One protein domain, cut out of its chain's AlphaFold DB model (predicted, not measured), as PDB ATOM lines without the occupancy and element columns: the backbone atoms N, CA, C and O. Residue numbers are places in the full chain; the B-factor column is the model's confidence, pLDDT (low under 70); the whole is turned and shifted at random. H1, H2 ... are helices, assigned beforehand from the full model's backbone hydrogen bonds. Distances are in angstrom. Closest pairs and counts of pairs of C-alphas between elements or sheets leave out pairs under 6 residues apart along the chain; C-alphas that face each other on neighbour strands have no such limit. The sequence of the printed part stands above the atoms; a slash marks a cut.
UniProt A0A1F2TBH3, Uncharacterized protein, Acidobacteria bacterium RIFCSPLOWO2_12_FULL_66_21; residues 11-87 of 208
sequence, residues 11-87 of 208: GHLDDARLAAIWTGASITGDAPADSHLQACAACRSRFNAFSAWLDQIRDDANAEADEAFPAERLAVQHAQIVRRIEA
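AT A GLANCE: This is residues 11 to 87 of the 208 residues of an uncharacterized protein of Acidobacteria bacterium RIFCSPLOWO2_12_FULL_66_21 (UniProt A0A1F2TBH3). One long helix, H3, forms the spine of the model, with a small helical head near its first residues, made of the slanting helix H1 and the one-turn helix H2, and at its other end a free arm, H4, that turns off at a corner. H1 and H2 lie near the early part of H3, while residues 55 to 65 of H3 and nearly the whole of H4 stick out from the head. The printed part has 77 residues with four named helices, in the order H1, H2, H3, H4, and no named strand; the class is all helix. It is extended, with a radius of gyration of the C-alphas of 19.4 A, and its C-alphas span 61 by 24 by 17 A.

HOW THE PARTS SIT: H1, residues 15 to 28, is close to but not clearly touching H3, residues 41 to 68; their closest C-alphas, those of Leu 18 and Phe 47, are 6.3 A apart. The two helices run the same way at a steep tilt of 60 degrees. H2, residues 35 to 39, is apart from H1. H2 and H3 touch only at the corner by their link, H3 with residues 43 to 44 alone; the closest C-alphas, those of Leu 37 and Arg 44, are 5.2 A apart. H4, residues 71 to 87, and H3 meet only through their link. H4 is apart from H1 and from H2. In H1, H2, H3 and H4 every pair of O i and N i+4 is within hydrogen-bond range.

IN THESE COORDINATES: H1 begins at C-alpha 15, at (21.151, 15.138, -15.015), and measures 20.1 A from first to last C-alpha over residues 15 to 28. H2 is the short helix of residues 35 to 39. H3, the longest helix with 28 residues, begins at C-alpha 41, at (26.168, 29.838, -15.645), and measures 40.4 A to C-alpha 68. H4, residues 71 to 87, measures 23.8 A and ends at C-alpha 87, at (24.621, -6.139, 32.000).

THE WHOLE: The two C-alphas farthest apart, those of Gly 11 and Ala 87, are 62.5 A from each other. Residues 55 to 65 of H3, residues 67 to 73 and residues 75 to 87 of H4 stand free. Without these stretches the body has 46 residues and spans 49 by 19 by 16 A. The printed part has no cut. The links from H2 to H3 and from H3 to H4 are tight, the link from H1 to H2 is short, and no link is long. The mean pLDDT of the printed part is 93.0, and no printed residue is under 70.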
ATOM      1  N   GLY A  11      27.605  20.837 -25.329       83.44
ATOM      2  CA  GLY A  11      26.474  20.347 -24.535       83.44
ATOM      3  C   GLY A  11      26.490  20.889 -23.107       83.44
ATOM      4  O   GLY A  11      27.541  20.959 -22.473       83.44
ATOM      5  N   HIS A  12      25.320  21.268 -22.590       90.31
ATOM      6  CA  HIS A  12      25.123  21.423 -21.147       90.31
ATOM      7  C   HIS A  12      25.246  20.063 -20.449       90.31
ATOM      8  O   HIS A  12      24.973  19.031 -21.058       90.31
ATOM      9  N   LEU A  13      25.595  20.066 -19.160       92.19
ATOM     10  CA  LEU A  13      25.577  18.852 -18.341       92.19
ATOM     11  C   LEU A  13      24.177  18.217 -18.337       92.19
ATOM     12  O   LEU A  13      23.161  18.917 -18.196       92.19
ATOM     13  N   ASP A  14      24.143  16.897 -18.478       91.06
ATOM     14  CA  ASP A  14      22.947  16.093 -18.260       91.06
ATOM     15  C   ASP A  14      22.717  15.844 -16.759       91.06
ATOM     16  O   ASP A  14      23.573  16.120 -15.911       91.06
ATOM     17  N   ASP A  15      21.533  15.341 -16.416       91.69
ATOM     18  CA  ASP A  15      21.151  15.138 -15.015       91.69
ATOM     19  C   ASP A  15      21.995  14.044 -14.343       91.69
ATOM     20  O   ASP A  15      22.308  14.142 -13.157       91.69
ATOM     21  N   ALA A  16      22.449  13.041 -15.106       92.12
ATOM     22  CA  ALA A  16      23.339  11.995 -14.606       92.12
ATOM     23  C   ALA A  16      24.688  12.572 -14.151       92.12
ATOM     24  O   ALA A  16      25.197  12.218 -13.082       92.12
ATOM     25  N   ARG A  17      25.259  13.502 -14.923       94.00
ATOM     26  CA  ARG A  17      26.506  14.178 -14.564       94.00
ATOM     27  C   ARG A  17      26.314  15.138 -13.395       94.00
ATOM     28  O   ARG A  17      27.183  15.177 -12.526       94.00
ATOM     29  N   LEU A  18      25.190  15.857 -13.331       94.00
ATOM     30  CA  LEU A  18      24.847  16.690 -12.170       94.00
ATOM     31  C   LEU A  18      24.756  15.846 -10.885       94.00
ATOM     32  O   LEU A  18      25.372  16.203  -9.880       94.00
ATOM     33  N   ALA A  19      24.084  14.691 -10.940       94.75
ATOM     34  CA  ALA A  19      23.967  13.764  -9.813       94.75
ATOM     35  C   ALA A  19      25.323  13.175  -9.385       94.75
ATOM     36  O   ALA A  19      25.609  13.076  -8.189       94.75
ATOM     37  N   ALA A  20      26.189  12.829 -10.343       94.06
ATOM     38  CA  ALA A  20      27.535  12.337 -10.050       94.06
ATOM     39  C   ALA A  20      28.394  13.397  -9.339       94.06
ATOM     40  O   ALA A  20      29.064  13.086  -8.354       94.06
ATOM     41  N   ILE A  21      28.341  14.652  -9.803       94.69
ATOM     42  CA  ILE A  21      29.053  15.772  -9.170       94.69
ATOM     43  C   ILE A  21      28.535  15.999  -7.744       94.69
ATOM     44  O   ILE A  21      29.337  16.100  -6.816       94.69
ATOM     45  N   TRP A  22      27.212  16.025  -7.555       94.94
ATOM     46  CA  TRP A  22      26.601  16.215  -6.236       94.94
ATOM     47  C   TRP A  22      26.961  15.089  -5.257       94.94
ATOM     48  O   TRP A  22      27.308  15.352  -4.106       94.94
ATOM     49  N   THR A  23      26.949  13.835  -5.716       94.19
ATOM     50  CA  THR A  23      27.301  12.674  -4.884       94.19
ATOM     51  C   THR A  23      28.769  12.726  -4.457       94.19
ATOM     52  O   THR A  23      29.080  12.492  -3.291       94.19
ATOM     53  N   GLY A  24      29.677  13.081  -5.373       92.94
ATOM     54  CA  GLY A  24      31.100  13.230  -5.056       92.94
ATOM     55  C   GLY A  24      31.367  14.336  -4.031       92.94
ATOM     56  O   GLY A  24      32.114  14.119  -3.075       92.94
ATOM     57  N   ALA A  25      30.706  15.486  -4.188       91.06
ATOM     58  CA  ALA A  25      30.762  16.585  -3.222       91.06
ATOM     59  C   ALA A  25      30.203  16.164  -1.850       91.06
ATOM     60  O   ALA A  25      30.822  16.411  -0.821       91.06
ATOM     61  N   SER A  26      29.086  15.432  -1.826       88.69
ATOM     62  CA  SER A  26      28.446  14.987  -0.580       88.69
ATOM     63  C   SER A  26      29.290  13.987   0.218       88.69
ATOM     64  O   SER A  26      29.263  14.007   1.444       88.69
ATOM     65  N   ILE A  27      30.047  13.113  -0.455       89.19
ATOM     66  CA  ILE A  27      30.925  12.131   0.209       89.19
ATOM     67  C   ILE A  27      32.164  12.804   0.807       89.19
ATOM     68  O   ILE A  27      32.634  12.406   1.869       89.19
ATOM     69  N   THR A  28      32.714  13.796   0.106       89.75
ATOM     70  CA  THR A  28      33.940  14.497   0.519       89.75
ATOM     71  C   THR A  28      33.667  15.624   1.511       89.75
ATOM     72  O   THR A  28      34.544  15.956   2.301       89.75
ATOM     73  N   GLY A  29      32.453  16.184   1.502       85.44
ATOM     74  CA  GLY A  29      32.112  17.403   2.237       85.44
ATOM     75  C   GLY A  29      32.646  18.679   1.575       85.44
ATOM     76  O   GLY A  29      32.471  19.764   2.124       85.44
ATOM     77  N   ASP A  30      33.279  18.558   0.405       85.50
ATOM     78  CA  ASP A  30      33.867  19.671  -0.333       85.50
ATOM     79  C   ASP A  30      32.882  20.272  -1.341       85.50
ATOM     80  O   ASP A  30      31.950  19.628  -1.830       85.50
ATOM     81  N   ALA A  31      33.126  21.529  -1.718       81.62
ATOM     82  CA  ALA A  31      32.390  22.162  -2.803       81.62
ATOM     83  C   ALA A  31      32.664  21.449  -4.148       81.62
ATOM     84  O   ALA A  31      33.800  21.051  -4.423       81.62
ATOM     85  N   PRO A  32      31.662  21.333  -5.038       83.88
ATOM     86  CA  PRO A  32      31.828  20.662  -6.322       83.88
ATOM     87  C   PRO A  32      32.835  21.407  -7.216       83.88
ATOM     88  O   PRO A  32      32.557  22.483  -7.750       83.88
ATOM     89  N   ALA A  33      34.009  20.805  -7.413       82.56
ATOM     90  CA  ALA A  33      35.127  21.372  -8.174       82.56
ATOM     91  C   ALA A  33      35.094  21.029  -9.683       82.56
ATOM     92  O   ALA A  33      36.139  20.852 -10.310       82.56
ATOM     93  N   ASP A  34      33.907  20.913 -10.289       91.44
ATOM     94  CA  ASP A  34      33.781  20.605 -11.722       91.44
ATOM     95  C   ASP A  34      34.037  21.855 -12.584       91.44
ATOM     96  O   ASP A  34      33.377  22.891 -12.439       91.44
ATOM     97  N   SER A  35      34.999  21.763 -13.508       90.50
ATOM     98  CA  SER A  35      35.422  22.886 -14.352       90.50
ATOM     99  C   SER A  35      34.299  23.443 -15.230       90.50
ATOM    100  O   SER A  35      34.290  24.638 -15.528       90.50
ATOM    101  N   HIS A  36      33.332  22.614 -15.637       92.62
ATOM    102  CA  HIS A  36      32.214  23.070 -16.455       92.62
ATOM    103  C   HIS A  36      31.223  23.901 -15.632       92.62
ATOM    104  O   HIS A  36      30.760  24.936 -16.111       92.62
ATOM    105  N   LEU A  37      30.936  23.522 -14.381       92.81
ATOM    106  CA  LEU A  37      30.094  24.335 -13.487       92.81
ATOM    107  C   LEU A  37      30.707  25.720 -13.224       92.81
ATOM    108  O   LEU A  37      29.982  26.719 -13.133       92.81
ATOM    109  N   GLN A  38      32.040  25.804 -13.179       91.25
ATOM    110  CA  GLN A  38      32.764  27.072 -13.039       91.25
ATOM    111  C   GLN A  38      32.715  27.942 -14.305       91.25
ATOM    112  O   GLN A  38      32.717  29.169 -14.202       91.25
ATOM    113  N   ALA A  39      32.590  27.337 -15.486       91.75
ATOM    114  CA  ALA A  39      32.533  28.058 -16.759       91.75
ATOM    115  C   ALA A  39      31.100  28.367 -17.247       91.75
ATOM    116  O   ALA A  39      30.889  29.360 -17.940       91.75
ATOM    117  N   CYS A  40      30.102  27.547 -16.896       94.19
ATOM    118  CA  CYS A  40      28.747  27.620 -17.451       94.19
ATOM    119  C   CYS A  40      27.703  28.060 -16.410       94.19
ATOM    120  O   CYS A  40      27.306  27.288 -15.534       94.19
ATOM    121  N   ALA A  41      27.184  29.287 -16.548       94.06
ATOM    122  CA  ALA A  41      26.168  29.838 -15.645       94.06
ATOM    123  C   ALA A  41      24.839  29.055 -15.670       94.06
ATOM    124  O   ALA A  41      24.224  28.857 -14.624       94.06
ATOM    125  N   ALA A  42      24.417  28.557 -16.838       93.94
ATOM    126  CA  ALA A  42      23.182  27.783 -16.970       93.94
ATOM    127  C   ALA A  42      23.261  26.443 -16.217       93.94
ATOM    128  O   ALA A  42      22.359  26.107 -15.448       93.94
ATOM    129  N   CYS A  43      24.364  25.700 -16.373       95.31
ATOM    130  CA  CYS A  43      24.583  24.460 -15.627       95.31
ATOM    131  C   CYS A  43      24.735  24.712 -14.128       95.31
ATOM    132  O   CYS A  43      24.226  23.924 -13.341       95.31
ATOM    133  N   ARG A  44      25.349  25.830 -13.724       95.12
ATOM    134  CA  ARG A  44      25.430  26.226 -12.311       95.12
ATOM    135  C   ARG A  44      24.059  26.517 -11.710       95.12
ATOM    136  O   ARG A  44      23.756  26.023 -10.633       95.12
ATOM    137  N   SER A  45      23.209  27.260 -12.418       96.38
ATOM    138  CA  SER A  45      21.838  27.523 -11.970       96.38
ATOM    139  C   SER A  45      21.038  26.228 -11.824       96.38
ATOM    140  O   SER A  45      20.354  26.048 -10.820       96.38
ATOM    141  N   ARG A  46      21.147  25.311 -12.798       96.62
ATOM    142  CA  ARG A  46      20.500  23.990 -12.734       96.62
ATOM    143  C   ARG A  46      21.032  23.153 -11.574       96.62
ATOM    144  O   ARG A  46      20.238  22.573 -10.845       96.62
ATOM    145  N   PHE A  47      22.348  23.127 -11.377       96.25
ATOM    146  CA  PHE A  47      22.983  22.406 -10.277       96.25
ATOM    147  C   PHE A  47      22.547  22.940  -8.907       96.25
ATOM    148  O   PHE A  47      22.245  22.152  -8.016       96.25
ATOM    149  N   ASN A  48      22.461  24.262  -8.743       95.69
ATOM    150  CA  ASN A  48      22.013  24.878  -7.494       95.69
ATOM    151  C   ASN A  48      20.546  24.552  -7.198       95.69
ATOM    152  O   ASN A  48      20.225  24.199  -6.069       95.69
ATOM    153  N   ALA A  49      19.669  24.620  -8.206       96.88
ATOM    154  CA  ALA A  49      18.264  24.241  -8.051       96.88
ATOM    155  C   ALA A  49      18.112  22.752  -7.696       96.88
ATOM    156  O   ALA A  49      17.354  22.405  -6.796       96.88
ATOM    157  N   PHE A  50      18.876  21.885  -8.366       96.06
ATOM    158  CA  PHE A  50      18.927  20.455  -8.072       96.06
ATOM    159  C   PHE A  50      19.421  20.170  -6.646       96.06
ATOM    160  O   PHE A  50      18.808  19.385  -5.931       96.06
ATOM    161  N   SER A  51      20.492  20.844  -6.214       95.12
ATOM    162  CA  SER A  51      21.061  20.674  -4.870       95.12
ATOM    163  C   SER A  51      20.088  21.146  -3.793       95.12
ATOM    164  O   SER A  51      19.831  20.406  -2.853       95.12
ATOM    165  N   ALA A  52      19.473  22.319  -3.978       96.19
ATOM    166  CA  ALA A  52      18.477  22.849  -3.051       96.19
ATOM    167  C   ALA A  52      17.262  21.920  -2.908       96.19
ATOM    168  O   ALA A  52      16.764  21.724  -1.806       96.19
ATOM    169  N   TRP A  53      16.808  21.316  -4.010       97.56
ATOM    170  CA  TRP A  53      15.728  20.333  -3.973       97.56
ATOM    171  C   TRP A  53      16.111  19.065  -3.190       97.56
ATOM    172  O   TRP A  53      15.307  18.566  -2.406       97.56
ATOM    173  N   LEU A  54      17.337  18.556  -3.353       96.25
ATOM    174  CA  LEU A  54      17.814  17.398  -2.587       96.25
ATOM    175  C   LEU A  54      18.014  17.709  -1.101       96.25
ATOM    176  O   LEU A  54      17.701  16.865  -0.260       96.25
ATOM    177  N   ASP A  55      18.523  18.895  -0.776       94.31
ATOM    178  CA  ASP A  55      18.677  19.332   0.611       94.31
ATOM    179  C   ASP A  55      17.306  19.488   1.281       94.31
ATOM    180  O   ASP A  55      17.126  19.013   2.396       94.31
ATOM    181  N   GLN A  56      16.302  20.000   0.562       97.88
ATOM    182  CA  GLN A  56      14.925  20.033   1.053       97.88
ATOM    183  C   GLN A  56      14.381  18.627   1.355       97.88
ATOM    184  O   GLN A  56      13.820  18.413   2.423       97.88
ATOM    185  N   ILE A  57      14.582  17.647   0.463       97.75
ATOM    186  CA  ILE A  57      14.165  16.254   0.723       97.75
ATOM    187  C   ILE A  57      14.850  15.696   1.972       97.75
ATOM    188  O   ILE A  57      14.231  14.963   2.744       97.75
ATOM    189  N   ARG A  58      16.136  16.008   2.165       95.94
ATOM    190  CA  ARG A  58      16.881  15.580   3.351       95.94
ATOM    191  C   ARG A  58      16.303  16.207   4.617       95.94
ATOM    192  O   ARG A  58      16.137  15.495   5.602       95.94
ATOM    193  N   ASP A  59      16.006  17.500   4.590       97.62
ATOM    194  CA  ASP A  59      15.437  18.216   5.730       97.62
ATOM    195  C   ASP A  59      14.040  17.692   6.078       97.62
ATOM    196  O   ASP A  59      13.774  17.406   7.245       97.62
ATOM    197  N   ASP A  60      13.190  17.463   5.074       98.19
ATOM    198  CA  ASP A  60      11.859  16.872   5.251       98.19
ATOM    199  C   ASP A  60      11.957  15.460   5.857       98.19
ATOM    200  O   ASP A  60      11.257  15.139   6.819       98.19
ATOM    201  N   ALA A  61      12.873  14.625   5.353       97.56
ATOM    202  CA  ALA A  61      13.094  13.276   5.874       97.56
ATOM    203  C   ALA A  61      13.633  13.278   7.314       97.56
ATOM    204  O   ALA A  61      13.256  12.422   8.115       97.56
ATOM    205  N   ASN A  62      14.506  14.230   7.655       96.62
ATOM    206  CA  ASN A  62      14.997  14.396   9.023       96.62
ATOM    207  C   ASN A  62      13.871  14.846   9.960       96.62
ATOM    208  O   ASN A  62      13.736  14.291  11.045       96.62
ATOM    209  N   ALA A  63      13.028  15.789   9.529       97.25
ATOM    210  CA  ALA A  63      11.883  16.240  10.312       97.25
ATOM    211  C   ALA A  63      10.877  15.101  10.565       97.25
ATOM    212  O   ALA A  63      10.435  14.915  11.699       97.25
ATOM    213  N   GLU A  64      10.568  14.297   9.543       97.50
ATOM    214  CA  GLU A  64       9.715  13.110   9.689       97.50
ATOM    215  C   GLU A  64      10.346  12.070  10.631       97.50
ATOM    216  O   GLU A  64       9.662  11.478  11.472       97.50
ATOM    217  N   ALA A  65      11.664  11.862  10.536       95.81
ATOM    218  CA  ALA A  65      12.383  10.956  11.424       95.81
ATOM    219  C   ALA A  65      12.356  11.437  12.884       95.81
ATOM    220  O   ALA A  65      12.104  10.625  13.777       95.81
ATOM    221  N   ASP A  66      12.560  12.729  13.131       95.69
ATOM    222  CA  ASP A  66      12.516  13.317  14.473       95.69
ATOM    223  C   ASP A  66      11.103  13.254  15.076       95.69
ATOM    224  O   ASP A  66      10.948  12.989  16.272       95.69
ATOM    225  N   GLU A  67      10.058  13.414  14.257       95.56
ATOM    226  CA  GLU A  67       8.669  13.219  14.687       95.56
ATOM    227  C   GLU A  67       8.383  11.749  15.046       95.56
ATOM    228  O   GLU A  67       7.777  11.453  16.084       95.56
ATOM    229  N   ALA A  68       8.848  10.801  14.226       95.25
ATOM    230  CA  ALA A  68       8.669   9.368  14.471       95.25
ATOM    231  C   ALA A  68       9.491   8.854  15.674       95.25
ATOM    232  O   ALA A  68       9.065   7.940  16.407       95.25
ATOM    233  N   PHE A  69      10.670   9.442  15.890       94.06
ATOM    234  CA  PHE A  69      11.641   9.077  16.917       94.06
ATOM    235  C   PHE A  69      12.019  10.291  17.775       94.06
ATOM    236  O   PHE A  69      13.159  10.754  17.723       94.06
ATOM    237  N   PRO A  70      11.103  10.764  18.638       94.75
ATOM    238  CA  PRO A  70      11.370  11.924  19.474       94.75
ATOM    239  C   PRO A  70      12.568  11.677  20.399       94.75
ATOM    240  O   PRO A  70      12.834  10.541  20.826       94.75
ATOM    241  N   ALA A  71      13.278  12.753  20.742       93.38
ATOM    242  CA  ALA A  71      14.533  12.707  21.492       93.38
ATOM    243  C   ALA A  71      14.413  11.939  22.821       93.38
ATOM    244  O   ALA A  71      15.329  11.208  23.208       93.38
ATOM    245  N   GLU A  72      13.270  12.027  23.503       93.94
ATOM    246  CA  GLU A  72      13.014  11.308  24.752       93.94
ATOM    247  C   GLU A  72      12.965   9.793  24.528       93.94
ATOM    248  O   GLU A  72      13.527   9.021  25.313       93.94
ATOM    249  N   ARG A  73      12.335   9.343  23.433       94.25
ATOM    250  CA  ARG A  73      12.279   7.921  23.066       94.25
ATOM    251  C   ARG A  73      13.674   7.407  22.718       94.25
ATOM    252  O   ARG A  73      14.036   6.320  23.171       94.25
ATOM    253  N   LEU A  74      14.461   8.189  21.976       95.31
ATOM    254  CA  LEU A  74      15.854   7.856  21.665       95.31
ATOM    255  C   LEU A  74      16.718   7.784  22.929       95.31
ATOM    256  O   LEU A  74      17.490   6.840  23.078       95.31
ATOM    257  N   ALA A  75      16.549   8.703  23.882       95.00
ATOM    258  CA  ALA A  75      17.280   8.685  25.149       95.00
ATOM    259  C   ALA A  75      16.959   7.434  25.986       95.00
ATOM    260  O   ALA A  75      17.866   6.779  26.510       95.00
ATOM    261  N   VAL A  76      15.679   7.054  26.069       95.50
ATOM    262  CA  VAL A  76      15.246   5.823  26.752       95.50
ATOM    263  C   VAL A  76      15.819   4.586  26.061       95.50
ATOM    264  O   VAL A  76      16.345   3.693  26.734       95.50
ATOM    265  N   GLN A  77      15.765   4.543  24.727       95.12
ATOM    266  CA  GLN A  77      16.322   3.446  23.940       95.12
ATOM    267  C   GLN A  77      17.838   3.342  24.133       95.12
ATOM    268  O   GLN A  77      18.349   2.253  24.395       95.12
ATOM    269  N   HIS A  78      18.552   4.465  24.079       95.06
ATOM    270  CA  HIS A  78      19.988   4.534  24.309       95.06
ATOM    271  C   HIS A  78      20.352   4.030  25.711       95.06
ATOM    272  O   HIS A  78      21.172   3.124  25.841       95.06
ATOM    273  N   ALA A  79      19.672   4.503  26.761       95.19
ATOM    274  CA  ALA A  79      19.891   4.028  28.128       95.19
ATOM    275  C   ALA A  79      19.580   2.528  28.294       95.19
ATOM    276  O   ALA A  79      20.208   1.834  29.095       95.19
ATOM    277  N   GLN A  80      18.606   1.993  27.556       92.94
ATOM    278  CA  GLN A  80      18.329   0.557  27.544       92.94
ATOM    279  C   GLN A  80      19.426  -0.234  26.818       92.94
ATOM    280  O   GLN A  80      19.813  -1.296  27.303       92.94
ATOM    281  N   ILE A  81      19.935   0.264  25.689       91.94
ATOM    282  CA  ILE A  81      21.046  -0.352  24.951       91.94
ATOM    283  C   ILE A  81      22.305  -0.367  25.818       91.94
ATOM    284  O   ILE A  81      22.890  -1.431  25.994       91.94
ATOM    285  N   VAL A  82      22.667   0.769  26.419       93.12
ATOM    286  CA  VAL A  82      23.829   0.884  27.314       93.12
ATOM    287  C   VAL A  82      23.700  -0.082  28.487       93.12
ATOM    288  O   VAL A  82      24.576  -0.921  28.666       93.12
ATOM    289  N   ARG A  83      22.560  -0.090  29.194       89.31
ATOM    290  CA  ARG A  83      22.328  -1.052  30.286       89.31
ATOM    291  C   ARG A  83      22.412  -2.505  29.833       89.31
ATOM    292  O   ARG A  83      22.851  -3.351  30.598       89.31
ATOM    293  N   ARG A  84      21.978  -2.828  28.610       86.25
ATOM    294  CA  ARG A  84      22.109  -4.188  28.062       86.25
ATOM    295  C   ARG A  84      23.553  -4.537  27.742       86.25
ATOM    296  O   ARG A  84      23.903  -5.694  27.913       86.25
ATOM    297  N   ILE A  85      24.353  -3.587  27.267       87.62
ATOM    298  CA  ILE A  85      25.782  -3.790  27.010       87.62
ATOM    299  C   ILE A  85      26.517  -3.987  28.339       87.62
ATOM    300  O   ILE A  85      27.265  -4.949  28.470       87.62
ATOM    301  N   GLU A  86      26.236  -3.142  29.333       86.06
ATOM    302  CA  GLU A  86      26.798  -3.241  30.683       86.06
ATOM    303  C   GLU A  86      26.383  -4.546  31.370       86.06
ATOM    304  O   GLU A  86      27.234  -5.296  31.815       86.06
ATOM    305  N   ALA A  87      25.091  -4.889  31.395       79.38
ATOM    306  CA  ALA A  87      24.621  -6.139  32.000       79.38
ATOM    307  C   ALA A  87      25.057  -7.392  31.219       79.38
ATOM    308  O   ALA A  87      25.053  -8.501  31.756       79.38
TER     309      ALA A  87